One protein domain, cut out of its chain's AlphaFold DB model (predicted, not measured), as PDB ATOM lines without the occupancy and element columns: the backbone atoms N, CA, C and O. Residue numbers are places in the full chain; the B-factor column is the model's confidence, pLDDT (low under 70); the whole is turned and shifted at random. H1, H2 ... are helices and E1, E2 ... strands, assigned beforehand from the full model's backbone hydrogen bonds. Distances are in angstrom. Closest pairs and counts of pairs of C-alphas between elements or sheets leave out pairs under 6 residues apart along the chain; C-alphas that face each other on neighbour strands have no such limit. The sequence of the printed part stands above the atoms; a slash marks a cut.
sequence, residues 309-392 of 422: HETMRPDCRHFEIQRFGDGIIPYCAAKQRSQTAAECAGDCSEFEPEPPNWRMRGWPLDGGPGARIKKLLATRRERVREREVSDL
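AT A GLANCE: This is residues 309 to 392 of the 422 residues of an uncharacterized protein of Haloquadratum walsbyi (strain DSM 16854 / JCM 12705 / C23) (UniProt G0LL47). A small two-stranded hairpin, E1 and E2, sits in a loop-rich head together with the short helix H1, and one long helix, H2, starts beside the hairpin and runs out of the head as an arm. Residues 369 to 377 of H2 pass near the hairpin, mostly near E1, while residues 378 to 392, of which 378 to 390 belong to H2, stick out free and give the model much of its length. The printed part has 84 residues, with E1, E2, H1 and H2 in that order along the chain; the sheet E1 - E2 is antiparallel, and the class is mixed, helices and strands, with 38 residues in named elements, under half. The whole is only just loose, close to compact, with a radius of gyration of the C-alphas of 14.5 A, and elongated, spanning 48 by 30 by 21 A.

HOW THE PARTS SIT: E1, residues 319 to 324, and E2, residues 327 to 332, form a hairpin, antiparallel at 143 degrees between their directions. N 322 and O 329 are 2.9 A apart and N 331 and O 320 are 2.8 A apart, both within hydrogen-bond range. Residues 331 to 332 of E2 also pair, antiparallel, with residues 337 to 338. The closest C-alphas of E1 and H2, residues 369 to 390, are those of Phe 319 and Gly 370, 7.4 A apart. E2 and H2 are apart. H1, residues 356 to 359, is close to H2 but not clearly touching, the closest C-alphas being those of Trp 358 and Pro 369, 7.5 A apart. E1 and H1 are apart. In H2 every O i to N i+4 pair is within hydrogen-bond range; H1 is too short for such a pair.

IN THESE COORDINATES: E1 begins at C-alpha 319 (202.111, 339.902, 168.058) and is 15.8 A long; E2 is 16.0 A long. H1 measures 5.3 A. H2 runs 30.9 A from C-alpha 369 (202.761, 340.984, 159.659) to C-alpha 390 (200.662, 311.493, 150.580).

THE WHOLE: The two C-alphas farthest apart are those of Ser 349 and Leu 392, 47.7 A. The printed part has no cut. The link E1 to E2 is tight, H1 to H2 short, and E2 to H1 long, with 23 residues. Mean pLDDT of the printed part is 88.2; residues 391 to 392 are under 70.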
ATOM      1  N   HIS A 309     195.234 331.944 166.571       85.88
ATOM      2  CA  HIS A 309     195.189 333.323 166.086       85.88
ATOM      3  C   HIS A 309     193.756 333.867 165.885       85.88
ATOM      4  O   HIS A 309     193.593 335.075 165.739       85.88
ATOM      5  N   GLU A 310     192.727 333.009 165.848       86.19
ATOM      6  CA  GLU A 310     191.311 333.406 165.724       86.19
ATOM      7  C   GLU A 310     190.776 334.060 167.003       86.19
ATOM      8  O   GLU A 310     189.867 334.883 166.943       86.19
ATOM      9  N   THR A 311     191.341 333.705 168.158       83.38
ATOM     10  CA  THR A 311     190.946 334.221 169.478       83.38
ATOM     11  C   THR A 311     191.946 335.228 170.041       83.38
ATOM     12  O   THR A 311     191.867 335.589 171.210       83.38
ATOM     13  N   MET A 312     192.917 335.651 169.233       85.38
ATOM     14  CA  MET A 312     193.966 336.594 169.614       85.38
ATOM     15  C   MET A 312     193.943 337.815 168.693       85.38
ATOM     16  O   MET A 312     193.160 337.881 167.744       85.38
ATOM     17  N   ARG A 313     194.822 338.784 168.964       89.12
ATOM     18  CA  ARG A 313     195.011 340.001 168.162       89.12
ATOM     19  C   ARG A 313     196.282 339.940 167.307       89.12
ATOM     20  O   ARG A 313     197.244 340.639 167.614       89.12
ATOM     21  N   PRO A 314     196.323 339.138 166.223       91.06
ATOM     22  CA  PRO A 314     197.450 339.143 165.290       91.06
ATOM     23  C   PRO A 314     197.598 340.469 164.537       91.06
ATOM     24  O   PRO A 314     198.605 340.672 163.886       91.06
ATOM     25  N   ASP A 315     196.606 341.359 164.611       92.12
ATOM     26  CA  ASP A 315     196.667 342.744 164.141       92.12
ATOM     27  C   ASP A 315     197.346 343.701 165.139       92.12
ATOM     28  O   ASP A 315     197.398 344.906 164.891       92.12
ATOM     29  N   CYS A 316     197.839 343.191 166.270       94.38
ATOM     30  CA  CYS A 316     198.681 343.929 167.200       94.38
ATOM     31  C   CYS A 316     200.131 343.928 166.707       94.38
ATOM     32  O   CYS A 316     200.681 342.871 166.403       94.38
ATOM     33  N   ARG A 317     200.806 345.079 166.722       94.44
ATOM     34  CA  ARG A 317     202.224 345.198 166.342       94.44
ATOM     35  C   ARG A 317     203.173 344.379 167.228       94.44
ATOM     36  O   ARG A 317     204.311 344.162 166.834       94.44
ATOM     37  N   HIS A 318     202.731 344.017 168.436       93.88
ATOM     38  CA  HIS A 318     203.497 343.224 169.401       93.88
ATOM     39  C   HIS A 318     203.258 341.720 169.246       93.88
ATOM     40  O   HIS A 318     203.831 340.946 170.010       93.88
ATOM     41  N   PHE A 319     202.382 341.307 168.323       93.12
ATOM     42  CA  PHE A 319     202.111 339.902 168.058       93.12
ATOM     43  C   PHE A 319     203.260 339.304 167.250       93.12
ATOM     44  O   PHE A 319     203.459 339.618 166.075       93.12
ATOM     45  N   GLU A 320     203.975 338.386 167.879       92.25
ATOM     46  CA  GLU A 320     205.031 337.601 167.268       92.25
ATOM     47  C   GLU A 320     204.695 336.114 167.362       92.25
ATOM     48  O   GLU A 320     203.805 335.683 168.096       92.25
ATOM     49  N   ILE A 321     205.423 335.312 166.597       91.94
ATOM     50  CA  ILE A 321     205.473 333.869 166.791       91.94
ATOM     51  C   ILE A 321     206.919 333.493 167.069       91.94
ATOM     52  O   ILE A 321     207.820 333.915 166.344       91.94
ATOM     53  N   GLN A 322     207.139 332.710 168.114       88.94
ATOM     54  CA  GLN A 322     208.458 332.223 168.489       88.94
ATOM     55  C   GLN A 322     208.504 330.707 168.380       88.94
ATOM     56  O   GLN A 322     207.474 330.027 168.400       88.94
ATOM     57  N   ARG A 323     209.717 330.190 168.198       88.19
ATOM     58  CA  ARG A 323     209.954 328.758 168.287       88.19
ATOM     59  C   ARG A 323     210.118 328.362 169.743       88.19
ATOM     60  O   ARG A 323     210.709 329.109 170.515       88.19
ATOM     61  N   PHE A 324     209.605 327.187 170.063       87.38
ATOM     62  CA  PHE A 324     209.867 326.476 171.303       87.38
ATOM     63  C   PHE A 324     209.993 325.006 170.919       87.38
ATOM     64  O   PHE A 324     209.000 324.409 170.489       87.38
ATOM     65  N   GLY A 325     211.214 324.475 170.932       87.00
ATOM     66  CA  GLY A 325     211.512 323.230 170.238       87.00
ATOM     67  C   GLY A 325     211.096 323.300 168.762       87.00
ATOM     68  O   GLY A 325     211.368 324.271 168.044       87.00
ATOM     69  N   ASP A 326     210.323 322.309 168.324       86.44
ATOM     70  CA  ASP A 326     209.691 322.280 166.997       86.44
ATOM     71  C   ASP A 326     208.311 322.975 166.943       86.44
ATOM     72  O   ASP A 326     207.685 323.075 165.873       86.44
ATOM     73  N   GLY A 327     207.817 323.454 168.084       86.50
ATOM     74  CA  GLY A 327     206.589 324.226 168.219       86.50
ATOM     75  C   GLY A 327     206.732 325.662 167.718       86.50
ATOM     76  O   GLY A 327     207.794 326.277 167.789       86.50
ATOM     77  N   ILE A 328     205.631 326.220 167.205       89.44
ATOM     78  CA  ILE A 328     205.510 327.654 166.908       89.44
ATOM     79  C   ILE A 328     204.381 328.205 167.769       89.44
ATOM     80  O   ILE A 328     203.205 327.906 167.519       89.44
ATOM     81  N   ILE A 329     204.756 329.017 168.749       89.25
ATOM     82  CA  ILE A 329     203.873 329.551 169.783       89.25
ATOM     83  C   ILE A 329     203.723 331.074 169.645       89.25
ATOM     84  O   ILE A 329     204.647 331.743 169.176       89.25
ATOM     85  N   PRO A 330     202.565 331.644 170.006       91.00
ATOM     86  CA  PRO A 330     202.348 333.084 169.951       91.00
ATOM     87  C   PRO A 330     203.062 333.797 171.110       91.00
ATOM     88  O   PRO A 330     203.024 333.341 172.250       91.00
ATOM     89  N   TYR A 331     203.688 334.939 170.833       90.31
ATOM     90  CA  TYR A 331     204.489 335.705 171.789       90.31
ATOM     91  C   TYR A 331     204.122 337.189 171.737       90.31
ATOM     92  O   TYR A 331     203.849 337.738 170.670       90.31
ATOM     93  N   CYS A 332     204.095 337.849 172.895       91.75
ATOM     94  CA  CYS A 332     203.844 339.282 172.990       91.75
ATOM     95  C   CYS A 332     205.144 340.020 173.296       91.75
ATOM     96  O   CYS A 332     205.628 339.949 174.423       91.75
ATOM     97  N   ALA A 333     205.653 340.806 172.347       93.06
ATOM     98  CA  ALA A 333     206.871 341.593 172.549       93.06
ATOM     99  C   ALA A 333     206.745 342.640 173.674       93.06
ATOM    100  O   ALA A 333     207.716 342.899 174.378       93.06
ATOM    101  N   ALA A 334     205.552 343.218 173.880       93.56
ATOM    102  CA  ALA A 334     205.313 344.190 174.953       93.56
ATOM    103  C   ALA A 334     205.309 343.542 176.347       93.56
ATOM    104  O   ALA A 334     205.852 344.099 177.294       93.56
ATOM    105  N   LYS A 335     204.718 342.346 176.467       89.25
ATOM    106  CA  LYS A 335     204.616 341.612 177.743       89.25
ATOM    107  C   LYS A 335     205.789 340.658 177.985       89.25
ATOM    108  O   LYS A 335     205.869 340.069 179.053       89.25
ATOM    109  N   GLN A 336     206.639 340.476 176.978       90.00
ATOM    110  CA  GLN A 336     207.802 339.592 176.966       90.00
ATOM    111  C   GLN A 336     207.513 338.125 177.329       90.00
ATOM    112  O   GLN A 336     208.369 337.436 177.877       90.00
ATOM    113  N   ARG A 337     206.324 337.618 176.985       85.38
ATOM    114  CA  ARG A 337     205.913 336.230 177.256       85.38
ATOM    115  C   ARG A 337     204.905 335.708 176.237       85.38
ATOM    116  O   ARG A 337     204.393 336.469 175.409       85.38
ATOM    117  N   SER A 338     204.605 334.411 176.325       86.00
ATOM    118  CA  SER A 338     203.580 333.760 175.501       86.00
ATOM    119  C   SER A 338     202.212 334.430 175.666       86.00
ATOM    120  O   SER A 338     201.826 334.845 176.765       86.00
ATOM    121  N   GLN A 339     201.485 334.569 174.560       85.81
ATOM    122  CA  GLN A 339     200.158 335.184 174.548       85.81
ATOM    123  C   GLN A 339     199.085 334.199 174.993       85.81
ATOM    124  O   GLN A 339     199.039 333.067 174.525       85.81
ATOM    125  N   THR A 340     198.132 334.680 175.786       81.25
ATOM    126  CA  THR A 340     196.900 333.953 176.106       81.25
ATOM    127  C   THR A 340     195.702 334.632 175.446       81.25
ATOM    128  O   THR A 340     195.677 335.852 175.258       81.25
ATOM    129  N   ALA A 341     194.676 333.851 175.099       77.62
ATOM    130  CA  ALA A 341     193.425 334.399 174.571       77.62
ATOM    131  C   ALA A 341     192.657 335.239 175.612       77.62
ATOM    132  O   ALA A 341     191.841 336.069 175.233       77.62
ATOM    133  N   ALA A 342     192.919 335.046 176.908       81.38
ATOM    134  CA  ALA A 342     192.319 335.851 177.969       81.38
ATOM    135  C   ALA A 342     192.918 337.266 178.017       81.38
ATOM    136  O   ALA A 342     192.190 338.247 178.134       81.38
ATOM    137  N   GLU A 343     194.241 337.387 177.884       83.94
ATOM    138  CA  GLU A 343     194.930 338.664 178.098       83.94
ATOM    139  C   GLU A 343     195.262 339.417 176.808       83.94
ATOM    140  O   GLU A 343     195.458 340.631 176.839       83.94
ATOM    141  N   CYS A 344     195.417 338.716 175.683       85.31
ATOM    142  CA  CYS A 344     195.822 339.289 174.392       85.31
ATOM    143  C   CYS A 344     194.659 339.285 173.384       85.31
ATOM    144  O   CYS A 344     194.839 338.989 172.198       85.31
ATOM    145  N   ALA A 345     193.467 339.616 173.887       84.88
ATOM    146  CA  ALA A 345     192.226 339.768 173.131       84.88
ATOM    147  C   ALA A 345     191.726 341.230 173.149       84.88
ATOM    148  O   ALA A 345     192.529 342.158 173.066       84.88
ATOM    149  N   GLY A 346     190.404 341.443 173.161       81.19
ATOM    150  CA  GLY A 346     189.764 342.748 172.952       81.19
ATOM    151  C   GLY A 346     190.228 343.855 173.904       81.19
ATOM    152  O   GLY A 346     190.514 344.953 173.436       81.19
ATOM    153  N   ASP A 347     190.383 343.538 175.191       86.12
ATOM    154  CA  ASP A 347     190.615 344.519 176.266       86.12
ATOM    155  C   ASP A 347     192.091 344.626 176.699       86.12
ATOM    156  O   ASP A 347     192.408 345.072 177.801       86.12
ATOM    157  N   CYS A 348     193.026 344.186 175.853       92.19
ATOM    158  CA  CYS A 348     194.454 344.219 176.173       92.19
ATOM    159  C   CYS A 348     194.979 345.665 176.277       92.19
ATOM    160  O   CYS A 348     194.977 346.387 175.281       92.19
ATOM    161  N   SER A 349     195.518 346.055 177.442       92.69
ATOM    162  CA  SER A 349     196.106 347.391 177.678       92.69
ATOM    163  C   SER A 349     197.282 347.712 176.753       92.69
ATOM    164  O   SER A 349     197.432 348.846 176.321       92.69
ATOM    165  N   GLU A 350     198.073 346.693 176.415       94.38
ATOM    166  CA  GLU A 350     199.248 346.799 175.537       94.38
ATOM    167  C   GLU A 350     198.893 346.696 174.045       94.38
ATOM    168  O   GLU A 350     199.767 346.495 173.203       94.38
ATOM    169  N   PHE A 351     197.603 346.698 173.687       94.44
ATOM    170  CA  PHE A 351     197.217 346.562 172.289       94.44
ATOM    171  C   PHE A 351     197.596 347.818 171.500       94.44
ATOM    172  O   PHE A 351     197.014 348.886 171.675       94.44
ATOM    173  N   GLU A 352     198.498 347.645 170.539       94.38
ATOM    174  CA  GLU A 352     198.811 348.655 169.537       94.38
ATOM    175  C   GLU A 352     198.558 348.074 168.141       94.38
ATOM    176  O   GLU A 352     199.200 347.086 167.776       94.38
ATOM    177  N   PRO A 353     197.650 348.650 167.332       93.62
ATOM    178  CA  PRO A 353     197.372 348.129 166.002       93.62
ATOM    179  C   PRO A 353     198.598 348.248 165.097       93.62
ATOM    180  O   PRO A 353     199.399 349.179 165.214       93.62
ATOM    181  N   GLU A 354     198.705 347.343 164.129       92.69
ATOM    182  CA  GLU A 354     199.728 347.434 163.095       92.69
ATOM    183  C   GLU A 354     199.710 348.800 162.390       92.69
ATOM    184  O   GLU A 354     198.671 349.204 161.835       92.69
ATOM    185  N   PRO A 355     200.865 349.494 162.337       90.25
ATOM    186  CA  PRO A 355     200.998 350.749 161.619       90.25
ATOM    187  C   PRO A 355     200.459 350.646 160.181       90.25
ATOM    188  O   PRO A 355     200.773 349.685 159.470       90.25
ATOM    189  N   PRO A 356     199.674 351.627 159.691       88.31
ATOM    190  CA  PRO A 356     199.098 351.567 158.346       88.31
ATOM    191  C   PRO A 356     200.135 351.353 157.239       88.31
ATOM    192  O   PRO A 356     199.886 350.611 156.291       88.31
ATOM    193  N   ASN A 357     201.322 351.944 157.390       89.81
ATOM    194  CA  ASN A 357     202.426 351.802 156.444       89.81
ATOM    195  C   ASN A 357     203.004 350.377 156.373       89.81
ATOM    196  O   ASN A 357     203.687 350.071 155.402       89.81
ATOM    197  N   TRP A 358     202.762 349.508 157.360       87.12
ATOM    198  CA  TRP A 358     203.141 348.092 157.294       87.12
ATOM    199  C   TRP A 358     202.156 347.303 156.438       87.12
ATOM    200  O   TRP A 358     202.579 346.516 155.598       87.12
ATOM    201  N   ARG A 359     200.854 347.570 156.592       83.12
ATOM    202  CA  ARG A 359     199.775 346.878 155.866       83.12
ATOM    203  C   ARG A 359     199.721 347.211 154.376       83.12
ATOM    204  O   ARG A 359     199.167 346.443 153.601       83.12
ATOM    205  N   MET A 360     200.285 348.356 153.992       87.06
ATOM    206  CA  MET A 360     200.394 348.806 152.601       87.06
ATOM    207  C   MET A 360     201.633 348.258 151.877       87.06
ATOM    208  O   MET A 360     201.802 348.518 150.687       87.06
ATOM    209  N   ARG A 361     202.533 347.549 152.575       83.88
ATOM    210  CA  ARG A 361     203.699 346.937 151.927       83.88
ATOM    211  C   ARG A 361     203.229 345.788 151.047       83.88
ATOM    212  O   ARG A 361     202.345 345.042 151.439       83.88
ATOM    213  N   GLY A 362     203.846 345.641 149.878       82.62
ATOM    214  CA  GLY A 362     203.636 344.472 149.033       82.62
ATOM    215  C   GLY A 362     204.304 343.221 149.609       82.62
ATOM    216  O   GLY A 362     204.751 343.177 150.759       82.62
ATOM    217  N   TRP A 363     204.411 342.187 148.778       80.69
ATOM    218  CA  TRP A 363     205.108 340.950 149.131       80.69
ATOM    219  C   TRP A 363     206.510 341.234 149.725       80.69
ATOM    220  O   TRP A 363     207.238 342.052 149.162       80.69
ATOM    221  N   PRO A 364     206.909 340.588 150.843       78.31
ATOM    222  CA  PRO A 364     206.253 339.468 151.532       78.31
ATOM    223  C   PRO A 364     205.260 339.856 152.648       78.31
ATOM    224  O   PRO A 364     204.710 338.957 153.288       78.31
ATOM    225  N   LEU A 365     205.023 341.154 152.883       80.94
ATOM    226  CA  LEU A 365     204.192 341.699 153.971       80.94
ATOM    227  C   LEU A 365     202.836 342.229 153.486       80.94
ATOM    228  O   LEU A 365     202.258 343.099 154.131       80.94
ATOM    229  N   ASP A 366     202.335 341.714 152.366       84.81
ATOM    230  CA  ASP A 366     201.027 342.089 151.831       84.81
ATOM    231  C   ASP A 366     199.934 341.916 152.901       84.81
ATOM    232  O   ASP A 366     199.725 340.815 153.420       84.81
ATOM    233  N   GLY A 367     199.299 343.028 153.289       87.00
ATOM    234  CA  GLY A 367     198.311 343.078 154.372       87.00
ATOM    235  C   GLY A 367     198.870 343.159 155.802       87.00
ATOM    236  O   GLY A 367     198.075 343.184 156.740       87.00
ATOM    237  N   GLY A 368     200.191 343.245 155.982       91.81
ATOM    238  CA  GLY A 368     200.888 343.398 157.266       91.81
ATOM    239  C   GLY A 368     201.394 342.083 157.893       91.81
ATOM    240  O   GLY A 368     201.067 340.988 157.417       91.81
ATOM    241  N   PRO A 369     202.224 342.157 158.955       91.88
ATOM    242  CA  PRO A 369     202.761 340.984 159.659       91.88
ATOM    243  C   PRO A 369     201.703 339.969 160.116       91.88
ATOM    244  O   PRO A 369     201.863 338.768 159.910       91.88
ATOM    245  N   GLY A 370     200.582 340.427 160.655       92.50
ATOM    246  CA  GLY A 370     199.480 339.616 161.145       92.50
ATOM    247  C   GLY A 370     198.803 338.829 160.036       92.50
ATOM    248  O   GLY A 370     198.536 337.636 160.188       92.50
ATOM    249  N   ALA A 371     198.581 339.456 158.876       92.19
ATOM    250  CA  ALA A 371     198.088 338.758 157.688       92.19
ATOM    251  C   ALA A 371     199.079 337.674 157.232       92.19
ATOM    252  O   ALA A 371     198.675 336.553 156.899       92.19
ATOM    253  N   ARG A 372     200.385 337.967 157.292       92.31
ATOM    254  CA  ARG A 372     201.439 337.002 156.967       92.31
ATOM    255  C   ARG A 372     201.475 335.824 157.944       92.31
ATOM    256  O   ARG A 372     201.594 334.688 157.485       92.31
ATOM    257  N   ILE A 373     201.332 336.061 159.248       93.06
ATOM    258  CA  ILE A 373     201.280 335.009 160.274       93.06
ATOM    259  C   ILE A 373     200.054 334.116 160.064       93.06
ATOM    260  O   ILE A 373     200.198 332.895 160.002       93.06
ATOM    261  N   LYS A 374     198.866 334.701 159.854       93.12
ATOM    262  CA  LYS A 374     197.643 333.940 159.533       93.12
ATOM    263  C   LYS A 374     197.853 333.033 158.322       93.12
ATOM    264  O   LYS A 374     197.543 331.843 158.372       93.12
ATOM    265  N   LYS A 375     198.439 333.580 157.250       92.50
ATOM    266  CA  LYS A 375     198.758 332.821 156.036       92.50
ATOM    267  C   LYS A 375     199.747 331.691 156.318       92.50
ATOM    268  O   LYS A 375     199.509 330.575 155.875       92.50
ATOM    269  N   LEU A 376     200.815 331.948 157.074       92.94
ATOM    270  CA  LEU A 376     201.803 330.933 157.448       92.94
ATOM    271  C   LEU A 376     201.162 329.775 158.225       92.94
ATOM    272  O   LEU A 376     201.383 328.616 157.876       92.94
ATOM    273  N   LEU A 377     200.363 330.074 159.251       93.19
ATOM    274  CA  LEU A 377     199.698 329.061 160.073       93.19
ATOM    275  C   LEU A 377     198.708 328.225 159.251       93.19
ATOM    276  O   LEU A 377     198.696 326.998 159.378       93.19
ATOM    277  N   ALA A 378     197.945 328.867 158.360       92.25
ATOM    278  CA  ALA A 378     197.062 328.179 157.422       92.25
ATOM    279  C   ALA A 378     197.847 327.277 156.454       92.25
ATOM    280  O   ALA A 378     197.524 326.101 156.321       92.25
ATOM    281  N   THR A 379     198.922 327.779 155.839       92.88
ATOM    282  CA  THR A 379     199.775 326.988 154.937       92.88
ATOM    283  C   THR A 379     200.402 325.788 155.646       92.88
ATOM    284  O   THR A 379     200.430 324.701 155.078       92.88
ATOM    285  N   ARG A 380     200.868 325.944 156.893       92.81
ATOM    286  CA  ARG A 380     201.397 324.814 157.676       92.81
ATOM    287  C   ARG A 380     200.330 323.756 157.940       92.81
ATOM    288  O   ARG A 380     200.622 322.576 157.789       92.81
ATOM    289  N   ARG A 381     199.106 324.167 158.294       92.62
ATOM    290  CA  ARG A 381     197.980 323.240 158.482       92.62
ATOM    291  C   ARG A 381     197.686 322.447 157.208       92.62
ATOM    292  O   ARG A 381     197.513 321.236 157.290       92.62
ATOM    293  N   GLU A 382     197.650 323.102 156.049       91.81
ATOM    294  CA  GLU A 382     197.381 322.395 154.790       91.81
ATOM    295  C   GLU A 382     198.532 321.470 154.377       91.81
ATOM    296  O   GLU A 382     198.268 320.347 153.963       91.81
ATOM    297  N   ARG A 383     199.794 321.871 154.589       91.44
ATOM    298  CA  ARG A 383     200.955 321.000 154.340       91.44
ATOM    299  C   ARG A 383     200.896 319.715 155.168       91.44
ATOM    300  O   ARG A 383     201.221 318.654 154.654       91.44
ATOM    301  N   VAL A 384     200.503 319.809 156.439       89.62
ATOM    302  CA  VAL A 384     200.356 318.625 157.301       89.62
ATOM    303  C   VAL A 384     199.272 317.707 156.749       89.62
ATOM    304  O   VAL A 384     199.531 316.537 156.536       89.62
ATOM    305  N   ARG A 385     198.096 318.237 156.396       89.75
ATOM    306  CA  ARG A 385     197.031 317.424 155.780       89.75
ATOM    307  C   ARG A 385     197.458 316.756 154.473       89.75
ATOM    308  O   ARG A 385     196.968 315.679 154.157       89.75
ATOM    309  N   GLU A 386     198.302 317.417 153.685       89.62
ATOM    310  CA  GLU A 386     198.870 316.836 152.467       89.62
ATOM    311  C   GLU A 386     199.833 315.698 152.788       89.62
ATOM    312  O   GLU A 386     199.677 314.630 152.208       89.62
ATOM    313  N   ARG A 387     200.744 315.893 153.750       89.38
ATOM    314  CA  ARG A 387     201.652 314.853 154.256       89.38
ATOM    315  C   ARG A 387     200.889 313.596 154.673       89.38
ATOM    316  O   ARG A 387     201.148 312.533 154.128       89.38
ATOM    317  N   GLU A 388     199.888 313.748 155.542       87.31
ATOM    318  CA  GLU A 388     199.082 312.629 156.059       87.31
ATOM    319  C   GLU A 388     198.394 311.803 154.964       87.31
ATOM    320  O   GLU A 388     198.112 310.624 155.135       87.31
ATOM    321  N   VAL A 389     198.085 312.421 153.823       84.25
ATOM    322  CA  VAL A 389     197.446 311.740 152.692       84.25
ATOM    323  C   VAL A 389     198.474 311.185 151.700       84.25
ATOM    324  O   VAL A 389     198.203 310.195 151.023       84.25
ATOM    325  N   SER A 390     199.626 311.842 151.556       78.69
ATOM    326  CA  SER A 390     200.662 311.493 150.580       78.69
ATOM    327  C   SER A 390     201.579 310.373 151.059       78.69
ATOM    328  O   SER A 390     201.894 309.497 150.251       78.69
ATOM    329  N   ASP A 391     201.972 310.386 152.333       66.88
ATOM    330  CA  ASP A 391     202.919 309.424 152.911       66.88
ATOM    331  C   ASP A 391     202.311 308.014 153.020       66.88
ATOM    332  O   ASP A 391     203.028 307.018 152.990       66.88
ATOM    333  N   LEU A 392     200.978 307.936 153.043       64.06
ATOM    334  CA  LEU A 392     200.193 306.704 153.170       64.06
ATOM    335  C   LEU A 392     199.610 306.210 151.837       64.06
ATOM    336  O   LEU A 392     198.859 305.240 151.779       64.06
TER     337      LEU A 392